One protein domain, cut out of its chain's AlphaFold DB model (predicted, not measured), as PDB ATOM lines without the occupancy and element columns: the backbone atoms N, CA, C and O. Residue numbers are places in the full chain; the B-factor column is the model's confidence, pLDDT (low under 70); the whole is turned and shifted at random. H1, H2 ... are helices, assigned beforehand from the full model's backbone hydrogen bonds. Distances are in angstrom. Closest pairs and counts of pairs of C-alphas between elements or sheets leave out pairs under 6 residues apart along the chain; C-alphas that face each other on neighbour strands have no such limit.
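AT A GLANCE: This is residues 19 to 83 of the 88 residues of an uncharacterized protein of Streptomyces badius (UniProt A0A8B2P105). Little regular structure is here: a winding loop, residues 19 to 47, gathers largely by the beginning of one helix, H1, and a long link leads from the other end of H1 to a short second helix, H2. Residues 76 to 83 stick out as a tail, of which 76 to 81 belong to H2. The printed part has 65 residues with two named helices, H1 then H2, and no named strand; it is all helix by class, though under half of the residues are in named elements. The whole is loose, with a radius of gyration of the C-alphas of 15.1 A, and elongated, spanning 47 by 24 by 19 A.

HOW THE PARTS SIT: H1, residues 48 to 60, and H2, residues 74 to 81, are apart. In both, every O i to N i+4 pair is within hydrogen-bond range.

IN THESE COORDINATES: Start at C-alpha 19, (-36.946, -45.563, 19.303). Find C-alpha 48 at (-25.880, -52.574, 20.755); from there H1 runs 18.2 A to C-alpha 60. H2 runs 10.6 A from C-alpha 74 to C-alpha 81 at (-46.243, -35.467, -7.034).

THE WHOLE: The C-alphas farthest apart, those of Ile 37 and Val 83, are 47.5 A apart. The printed part has no cut. The link from H1 to H2 is long, 13 residues. Look in the B-factor column: residues 62 to 83 are under 70.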
ATOM      1  N   ILE A  19     -37.000 -44.286  20.014       95.12
ATOM      2  CA  ILE A  19     -36.946 -45.563  19.303       95.12
ATOM      3  C   ILE A  19     -36.730 -45.279  17.822       95.12
ATOM      4  O   ILE A  19     -37.532 -44.605  17.178       95.12
ATOM      5  N   CYS A  20     -35.641 -45.810  17.271       93.25
ATOM      6  CA  CYS A  20     -35.329 -45.711  15.857       93.25
ATOM      7  C   CYS A  20     -36.406 -46.433  15.033       93.25
ATOM      8  O   CYS A  20     -36.511 -47.654  15.132       93.25
ATOM      9  N   PRO A  21     -37.164 -45.739  14.172       88.69
ATOM     10  CA  PRO A  21     -38.196 -46.389  13.374       88.69
ATOM     11  C   PRO A  21     -37.617 -47.321  12.293       88.69
ATOM     12  O   PRO A  21     -38.326 -48.202  11.833       88.69
ATOM     13  N   GLU A  22     -36.345 -47.162  11.900       87.19
ATOM     14  CA  GLU A  22     -35.681 -48.030  10.908       87.19
ATOM     15  C   GLU A  22     -35.296 -49.399  11.479       87.19
ATOM     16  O   GLU A  22     -35.443 -50.397  10.793       87.19
ATOM     17  N   CYS A  23     -34.757 -49.456  12.700       91.81
ATOM     18  CA  CYS A  23     -34.203 -50.703  13.253       91.81
ATOM     19  C   CYS A  23     -34.765 -51.089  14.626       91.81
ATOM     20  O   CYS A  23     -34.275 -52.023  15.252       91.81
ATOM     21  N   GLY A  24     -35.735 -50.337  15.149       93.38
ATOM     22  CA  GLY A  24     -36.373 -50.591  16.443       93.38
ATOM     23  C   GLY A  24     -35.506 -50.316  17.676       93.38
ATOM     24  O   GLY A  24     -35.984 -50.482  18.794       93.38
ATOM     25  N   TRP A  25     -34.251 -49.889  17.511       97.06
ATOM     26  CA  TRP A  25     -33.339 -49.632  18.630       97.06
ATOM     27  C   TRP A  25     -33.688 -48.341  19.384       97.06
ATOM     28  O   TRP A  25     -33.749 -47.272  18.773       97.06
ATOM     29  N   GLU A  26     -33.838 -48.410  20.707       97.88
ATOM     30  CA  GLU A  26     -33.966 -47.244  21.588       97.88
ATOM     31  C   GLU A  26     -32.596 -46.624  21.888       97.88
ATOM     32  O   GLU A  26     -31.684 -47.289  22.392       97.88
ATOM     33  N   ASP A  27     -32.448 -45.325  21.630       97.69
ATOM     34  CA  ASP A  27     -31.250 -44.569  21.997       97.69
ATOM     35  C   ASP A  27     -31.258 -44.173  23.482       97.69
ATOM     36  O   ASP A  27     -31.485 -43.020  23.858       97.69
ATOM     37  N   ASP A  28     -30.951 -45.152  24.330       97.06
ATOM     38  CA  ASP A  28     -30.739 -45.025  25.779       97.06
ATOM     39  C   ASP A  28     -29.360 -44.421  26.149       97.06
ATOM     40  O   ASP A  28     -28.895 -44.488  27.294       97.06
ATOM     41  N   GLY A  29     -28.650 -43.872  25.159       97.31
ATOM     42  CA  GLY A  29     -27.309 -43.317  25.302       97.31
ATOM     43  C   GLY A  29     -26.175 -44.342  25.254       97.31
ATOM     44  O   GLY A  29     -25.018 -43.952  25.426       97.31
ATOM     45  N   GLN A  30     -26.453 -45.627  25.007       96.88
ATOM     46  CA  GLN A  30     -25.417 -46.632  24.758       96.88
ATOM     47  C   GLN A  30     -24.588 -46.284  23.509       96.88
ATOM     48  O   GLN A  30     -25.093 -45.763  22.509       96.88
ATOM     49  N   GLY A  31     -23.283 -46.552  23.558       94.94
ATOM     50  CA  GLY A  31     -22.340 -46.242  22.486       94.94
ATOM     51  C   GLY A  31     -21.242 -47.291  22.350       94.94
ATOM     52  O   GLY A  31     -21.354 -48.405  22.846       94.94
ATOM     53  N   ASP A  32     -20.160 -46.956  21.649       96.25
ATOM     54  CA  ASP A  32     -19.119 -47.939  21.311       96.25
ATOM     55  C   ASP A  32     -18.367 -48.475  22.535       96.25
ATOM     56  O   ASP A  32     -18.030 -49.659  22.580       96.25
ATOM     57  N   ALA A  33     -18.137 -47.620  23.537       97.62
ATOM     58  CA  ALA A  33     -17.420 -47.977  24.761       97.62
ATOM     59  C   ALA A  33     -18.121 -49.091  25.553       97.62
ATOM     60  O   ALA A  33     -17.464 -49.891  26.217       97.62
ATOM     61  N   ASP A  34     -19.446 -49.168  25.457       97.69
ATOM     62  CA  ASP A  34     -20.270 -50.119  26.187       97.69
ATOM     63  C   ASP A  34     -21.198 -50.928  25.272       97.69
ATOM     64  O   ASP A  34     -22.129 -51.570  25.752       97.69
ATOM     65  N   ALA A  35     -20.901 -50.996  23.970       97.38
ATOM     66  CA  ALA A  35     -21.756 -51.636  22.969       97.38
ATOM     67  C   ALA A  35     -21.991 -53.136  23.202       97.38
ATOM     68  O   ALA A  35     -22.878 -53.725  22.596       97.38
ATOM     69  N   ARG A  36     -21.167 -53.786  24.030       98.25
ATOM     70  CA  ARG A  36     -21.285 -55.215  24.370       98.25
ATOM     71  C   ARG A  36     -22.151 -55.475  25.602       98.25
ATOM     72  O   ARG A  36     -22.415 -56.632  25.911       98.25
ATOM     73  N   ILE A  37     -22.534 -54.431  26.327       98.31
ATOM     74  CA  ILE A  37     -23.353 -54.549  27.529       98.31
ATOM     75  C   ILE A  37     -24.817 -54.699  27.111       98.31
ATOM     76  O   ILE A  37     -25.288 -53.997  26.222       98.31
ATOM     77  N   VAL A  38     -25.545 -55.611  27.750       97.88
ATOM     78  CA  VAL A  38     -27.005 -55.691  27.618       97.88
ATOM     79  C   VAL A  38     -27.603 -54.819  28.712       97.88
ATOM     80  O   VAL A  38     -27.443 -55.127  29.893       97.88
ATOM     81  N   ARG A  39     -28.254 -53.720  28.327       96.12
ATOM     82  CA  ARG A  39     -28.864 -52.773  29.274       96.12
ATOM     83  C   ARG A  39     -30.326 -53.100  29.604       96.12
ATOM     84  O   ARG A  39     -30.815 -52.660  30.642       96.12
ATOM     85  N   GLY A  40     -30.992 -53.932  28.801       93.50
ATOM     86  CA  GLY A  40     -32.392 -54.291  29.024       93.50
ATOM     87  C   GLY A  40     -33.363 -53.307  28.373       93.50
ATOM     88  O   GLY A  40     -33.072 -52.731  27.328       93.50
ATOM     89  N   GLY A  41     -34.519 -53.111  29.014       95.12
ATOM     90  CA  GLY A  41     -35.525 -52.139  28.577       95.12
ATOM     91  C   GLY A  41     -36.150 -52.488  27.219       95.12
ATOM     92  O   GLY A  41     -36.274 -53.674  26.895       95.12
ATOM     93  N   PRO A  42     -36.535 -51.478  26.421       95.12
ATOM     94  CA  PRO A  42     -37.048 -51.663  25.059       95.12
ATOM     95  C   PRO A  42     -36.083 -52.391  24.113       95.12
ATOM     96  O   PRO A  42     -36.535 -53.118  23.234       95.12
ATOM     97  N   ASN A  43     -34.771 -52.309  24.359       95.38
ATOM     98  CA  ASN A  43     -33.742 -53.054  23.616       95.38
ATOM     99  C   ASN A  43     -33.666 -54.551  24.004       95.38
ATOM    100  O   ASN A  43     -32.901 -55.332  23.429       95.38
ATOM    101  N   GLY A  44     -34.467 -54.985  24.983       95.56
ATOM    102  CA  GLY A  44     -34.643 -56.386  25.341       95.56
ATOM    103  C   GLY A  44     -33.356 -57.049  25.831       95.56
ATOM    104  O   GLY A  44     -32.716 -56.595  26.776       95.56
ATOM    105  N   ARG A  45     -32.993 -58.187  25.231       97.12
ATOM    106  CA  ARG A  45     -31.805 -58.972  25.624       97.12
ATOM    107  C   ARG A  45     -30.597 -58.728  24.720       97.12
ATOM    108  O   ARG A  45     -29.608 -59.449  24.840       97.12
ATOM    109  N   LEU A  46     -30.686 -57.751  23.822       95.00
ATOM    110  CA  LEU A  46     -29.639 -57.442  22.864       95.00
ATOM    111  C   LEU A  46     -28.681 -56.395  23.431       95.00
ATOM    112  O   LEU A  46     -29.068 -55.461  24.132       95.00
ATOM    113  N   SER A  47     -27.400 -56.565  23.119       98.38
ATOM    114  CA  SER A  47     -26.418 -55.488  23.216       98.38
ATOM    115  C   SER A  47     -26.405 -54.686  21.913       98.38
ATOM    116  O   SER A  47     -26.695 -55.240  20.850       98.38
ATOM    117  N   LEU A  48     -25.998 -53.414  21.957       98.06
ATOM    118  CA  LEU A  48     -25.880 -52.574  20.755       98.06
ATOM    119  C   LEU A  48     -25.026 -53.230  19.656       98.06
ATOM    120  O   LEU A  48     -25.308 -53.103  18.468       98.06
ATOM    121  N   ARG A  49     -23.981 -53.972  20.036       97.94
ATOM    122  CA  ARG A  49     -23.146 -54.730  19.097       97.94
ATOM    123  C   ARG A  49     -23.927 -55.838  18.394       97.94
ATOM    124  O   ARG A  49     -23.669 -56.063  17.219       97.94
ATOM    125  N   GLN A  50     -24.807 -56.549  19.099       97.75
ATOM    126  CA  GLN A  50     -25.627 -57.603  18.496       97.75
ATOM    127  C   GLN A  50     -26.663 -57.003  17.552       97.75
ATOM    128  O   GLN A  50     -26.704 -57.411  16.401       97.75
ATOM    129  N   ALA A  51     -27.378 -55.961  17.982       96.62
ATOM    130  CA  ALA A  51     -28.363 -55.290  17.136       96.62
ATOM    131  C   ALA A  51     -27.747 -54.729  15.839       96.62
ATOM    132  O   ALA A  51     -28.330 -54.855  14.768       96.62
ATOM    133  N   ARG A  52     -26.517 -54.193  15.900       96.56
ATOM    134  CA  ARG A  52     -25.757 -53.795  14.699       96.56
ATOM    135  C   ARG A  52     -25.506 -54.956  13.739       96.56
ATOM    136  O   ARG A  52     -25.574 -54.758  12.534       96.56
ATOM    137  N   LEU A  53     -25.140 -56.128  14.260       94.19
ATOM    138  CA  LEU A  53     -24.872 -57.308  13.434       94.19
ATOM    139  C   LEU A  53     -26.161 -57.830  12.798       94.19
ATOM    140  O   LEU A  53     -26.167 -58.060  11.598       94.19
ATOM    141  N   GLU A  54     -27.238 -57.926  13.577       91.12
ATOM    142  CA  GLU A  54     -28.557 -58.355  13.097       91.12
ATOM    143  C   GLU A  54     -29.072 -57.425  11.987       91.12
ATOM    144  O   GLU A  54     -29.426 -57.898  10.912       91.12
ATOM    145  N   TYR A  55     -28.990 -56.101  12.179       88.38
ATOM    146  CA  TYR A  55     -29.368 -55.139  11.137       88.38
ATOM    147  C   TYR A  55     -28.501 -55.262   9.874       88.38
ATOM    148  O   TYR A  55     -28.997 -55.116   8.761       88.38
ATOM    149  N   LEU A  56     -27.194 -55.517  10.017       85.94
ATOM    150  CA  LEU A  56     -26.306 -55.712   8.866       85.94
ATOM    151  C   LEU A  56     -26.626 -56.996   8.093       85.94
ATOM    152  O   LEU A  56     -26.525 -56.983   6.866       85.94
ATOM    153  N   GLU A  57     -26.982 -58.077   8.786       85.62
ATOM    154  CA  GLU A  57     -27.426 -59.332   8.168       85.62
ATOM    155  C   GLU A  57     -28.733 -59.115   7.396       85.62
ATOM    156  O   GLU A  57     -28.773 -59.377   6.194       85.62
ATOM    157  N   GLU A  58     -29.740 -58.509   8.027       81.19
ATOM    158  CA  GLU A  58     -31.021 -58.176   7.390       81.19
ATOM    159  C   GLU A  58     -30.833 -57.258   6.167       81.19
ATOM    160  O   GLU A  58     -31.340 -57.517   5.073       81.19
ATOM    161  N   ALA A  59     -30.009 -56.216   6.305       79.12
ATOM    162  CA  ALA A  59     -29.695 -55.313   5.206       79.12
ATOM    163  C   ALA A  59     -28.921 -56.012   4.070       79.12
ATOM    164  O   ALA A  59     -29.043 -55.616   2.907       79.12
ATOM    165  N   ALA A  60     -28.095 -57.020   4.360       76.06
ATOM    166  CA  ALA A  60     -27.377 -57.776   3.335       76.06
ATOM    167  C   ALA A  60     -28.308 -58.696   2.530       76.06
ATOM    168  O   ALA A  60     -28.063 -58.907   1.341       76.06
ATOM    169  N   GLU A  61     -29.384 -59.188   3.146       73.44
ATOM    170  CA  GLU A  61     -30.404 -60.020   2.495       73.44
ATOM    171  C   GLU A  61     -31.305 -59.233   1.527       73.44
ATOM    172  O   GLU A  61     -32.015 -59.830   0.719       73.44
ATOM    173  N   GLY A  62     -31.203 -57.898   1.513       59.12
ATOM    174  CA  GLY A  62     -31.822 -57.053   0.491       59.12
ATOM    175  C   GLY A  62     -33.322 -56.843   0.684       59.12
ATOM    176  O   GLY A  62     -34.053 -56.785  -0.303       59.12
ATOM    177  N   CYS A  63     -33.785 -56.724   1.931       53.38
ATOM    178  CA  CYS A  63     -35.169 -56.359   2.212       53.38
ATOM    179  C   CYS A  63     -35.488 -54.942   1.678       53.38
ATOM    180  O   CYS A  63     -34.793 -53.963   1.965       53.38
ATOM    181  N   ASP A  64     -36.561 -54.833   0.890       54.66
ATOM    182  CA  ASP A  64     -37.139 -53.578   0.356       54.66
ATOM    183  C   ASP A  64     -37.851 -52.756   1.465       54.66
ATOM    184  O   ASP A  64     -38.555 -51.786   1.212       54.66
ATOM    185  N   GLU A  65     -37.705 -53.167   2.730       54.44
ATOM    186  CA  GLU A  65     -38.414 -52.611   3.891       54.44
ATOM    187  C   GLU A  65     -37.631 -51.499   4.602       54.44
ATOM    188  O   GLU A  65     -38.161 -50.822   5.482       54.44
ATOM    189  N   SER A  66     -36.379 -51.260   4.203       54.53
ATOM    190  CA  SER A  66     -35.594 -50.155   4.746       54.53
ATOM    191  C   SER A  66     -36.185 -48.815   4.303       54.53
ATOM    192  O   SER A  66     -36.155 -48.452   3.123       54.53
ATOM    193  N   MET A  67     -36.625 -48.008   5.268       59.84
ATOM    194  CA  MET A  67     -37.124 -46.651   5.015       59.84
ATOM    195  C   MET A  67     -36.038 -45.721   4.459       59.84
ATOM    196  O   MET A  67     -36.329 -44.625   3.976       59.84
ATOM    197  N   THR A  68     -34.776 -46.148   4.517       55.53
ATOM    198  CA  THR A  68     -33.613 -45.404   4.022       55.53
ATOM    199  C   THR A  68     -33.045 -45.967   2.723       55.53
ATOM    200  O   THR A  68     -32.424 -45.211   1.971       55.53
ATOM    201  N   ARG A  69     -33.342 -47.225   2.360       52.31
ATOM    202  CA  ARG A  69     -33.063 -47.776   1.016       52.31
ATOM    203  C   ARG A  69     -34.210 -47.562   0.024       52.31
ATOM    204  O   ARG A  69     -34.241 -48.181  -1.024       52.31
ATOM    205  N   GLY A  70     -35.058 -46.575   0.295       51.75
ATOM    206  CA  GLY A  70     -35.753 -45.773  -0.713       51.75
ATOM    207  C   GLY A  70     -35.250 -44.327  -0.777       51.75
ATOM    208  O   GLY A  70     -35.742 -43.575  -1.601       51.75
ATOM    209  N   GLY A  71     -34.275 -43.936   0.059       49.28
ATOM    210  CA  GLY A  71     -33.644 -42.611   0.111       49.28
ATOM    211  C   GLY A  71     -34.360 -41.553   0.971       49.28
ATOM    212  O   GLY A  71     -35.586 -41.444   0.990       49.28
ATOM    213  N   GLU A  72     -33.576 -40.696   1.636       42.12
ATOM    214  CA  GLU A  72     -34.066 -39.498   2.334       42.12
ATOM    215  C   GLU A  72     -34.560 -38.473   1.293       42.12
ATOM    216  O   GLU A  72     -33.794 -37.989   0.459       42.12
ATOM    217  N   GLY A  73     -35.861 -38.174   1.305       46.62
ATOM    218  CA  GLY A  73     -36.500 -37.217   0.394       46.62
ATOM    219  C   GLY A  73     -37.299 -37.832  -0.756       46.62
ATOM    220  O   GLY A  73     -38.198 -37.163  -1.250       46.62
ATOM    221  N   LEU A  74     -37.091 -39.099  -1.129       50.59
ATOM    222  CA  LEU A  74     -37.854 -39.722  -2.223       50.59
ATOM    223  C   LEU A  74     -39.313 -40.016  -1.842       50.59
ATOM    224  O   LEU A  74     -40.205 -39.769  -2.650       50.59
ATOM    225  N   TRP A  75     -39.592 -40.405  -0.591       45.91
ATOM    226  CA  TRP A  75     -40.981 -40.549  -0.128       45.91
ATOM    227  C   TRP A  75     -41.727 -39.200  -0.111       45.91
ATOM    228  O   TRP A  75     -42.887 -39.125  -0.512       45.91
ATOM    229  N   MET A  76     -41.049 -38.103   0.267       47.38
ATOM    230  CA  MET A  76     -41.626 -36.752   0.226       47.38
ATOM    231  C   MET A  76     -41.784 -36.224  -1.207       47.38
ATOM    232  O   MET A  76     -42.762 -35.536  -1.494       47.38
ATOM    233  N   SER A  77     -40.837 -36.514  -2.106       52.84
ATOM    234  CA  SER A  77     -40.904 -36.137  -3.522       52.84
ATOM    235  C   SER A  77     -42.041 -36.850  -4.258       52.84
ATOM    236  O   SER A  77     -42.726 -36.207  -5.052       52.84
ATOM    237  N   GLU A  78     -42.297 -38.127  -3.960       49.78
ATOM    238  CA  GLU A  78     -43.417 -38.875  -4.542       49.78
ATOM    239  C   GLU A  78     -44.768 -38.435  -3.946       49.78
ATOM    240  O   GLU A  78     -45.726 -38.212  -4.687       49.78
ATOM    241  N   ALA A  79     -44.835 -38.187  -2.630       48.41
ATOM    242  CA  ALA A  79     -46.024 -37.638  -1.971       48.41
ATOM    243  C   ALA A  79     -46.417 -36.245  -2.510       48.41
ATOM    244  O   ALA A  79     -47.598 -35.960  -2.687       48.41
ATOM    245  N   ARG A  80     -45.438 -35.388  -2.840       51.00
ATOM    246  CA  ARG A  80     -45.672 -34.068  -3.464       51.00
ATOM    247  C   ARG A  80     -46.125 -34.151  -4.927       51.00
ATOM    248  O   ARG A  80     -46.741 -33.212  -5.413       51.00
ATOM    249  N   ARG A  81     -45.842 -35.251  -5.631       55.88
ATOM    250  CA  ARG A  81     -46.243 -35.467  -7.034       55.88
ATOM    251  C   ARG A  81     -47.721 -35.837  -7.187       55.88
ATOM    252  O   ARG A  81     -48.275 -35.667  -8.268       55.88
ATOM    253  N   GLN A  82     -48.341 -36.344  -6.121       54.88
ATOM    254  CA  GLN A  82     -49.730 -36.817  -6.109       54.88
ATOM    255  C   GLN A  82     -50.738 -35.785  -5.584       54.88
ATOM    256  O   GLN A  82     -51.938 -36.050  -5.602       54.88
ATOM    257  N   VAL A  83     -50.281 -34.604  -5.160       52.16
ATOM    258  CA  VAL A  83     -51.157 -33.502  -4.745       52.16
ATOM    259  C   VAL A  83     -50.904 -32.314  -5.675       52.16
ATOM    260  O   VAL A  83     -49.954 -31.563  -5.451       52.16
TER     261      VAL A  83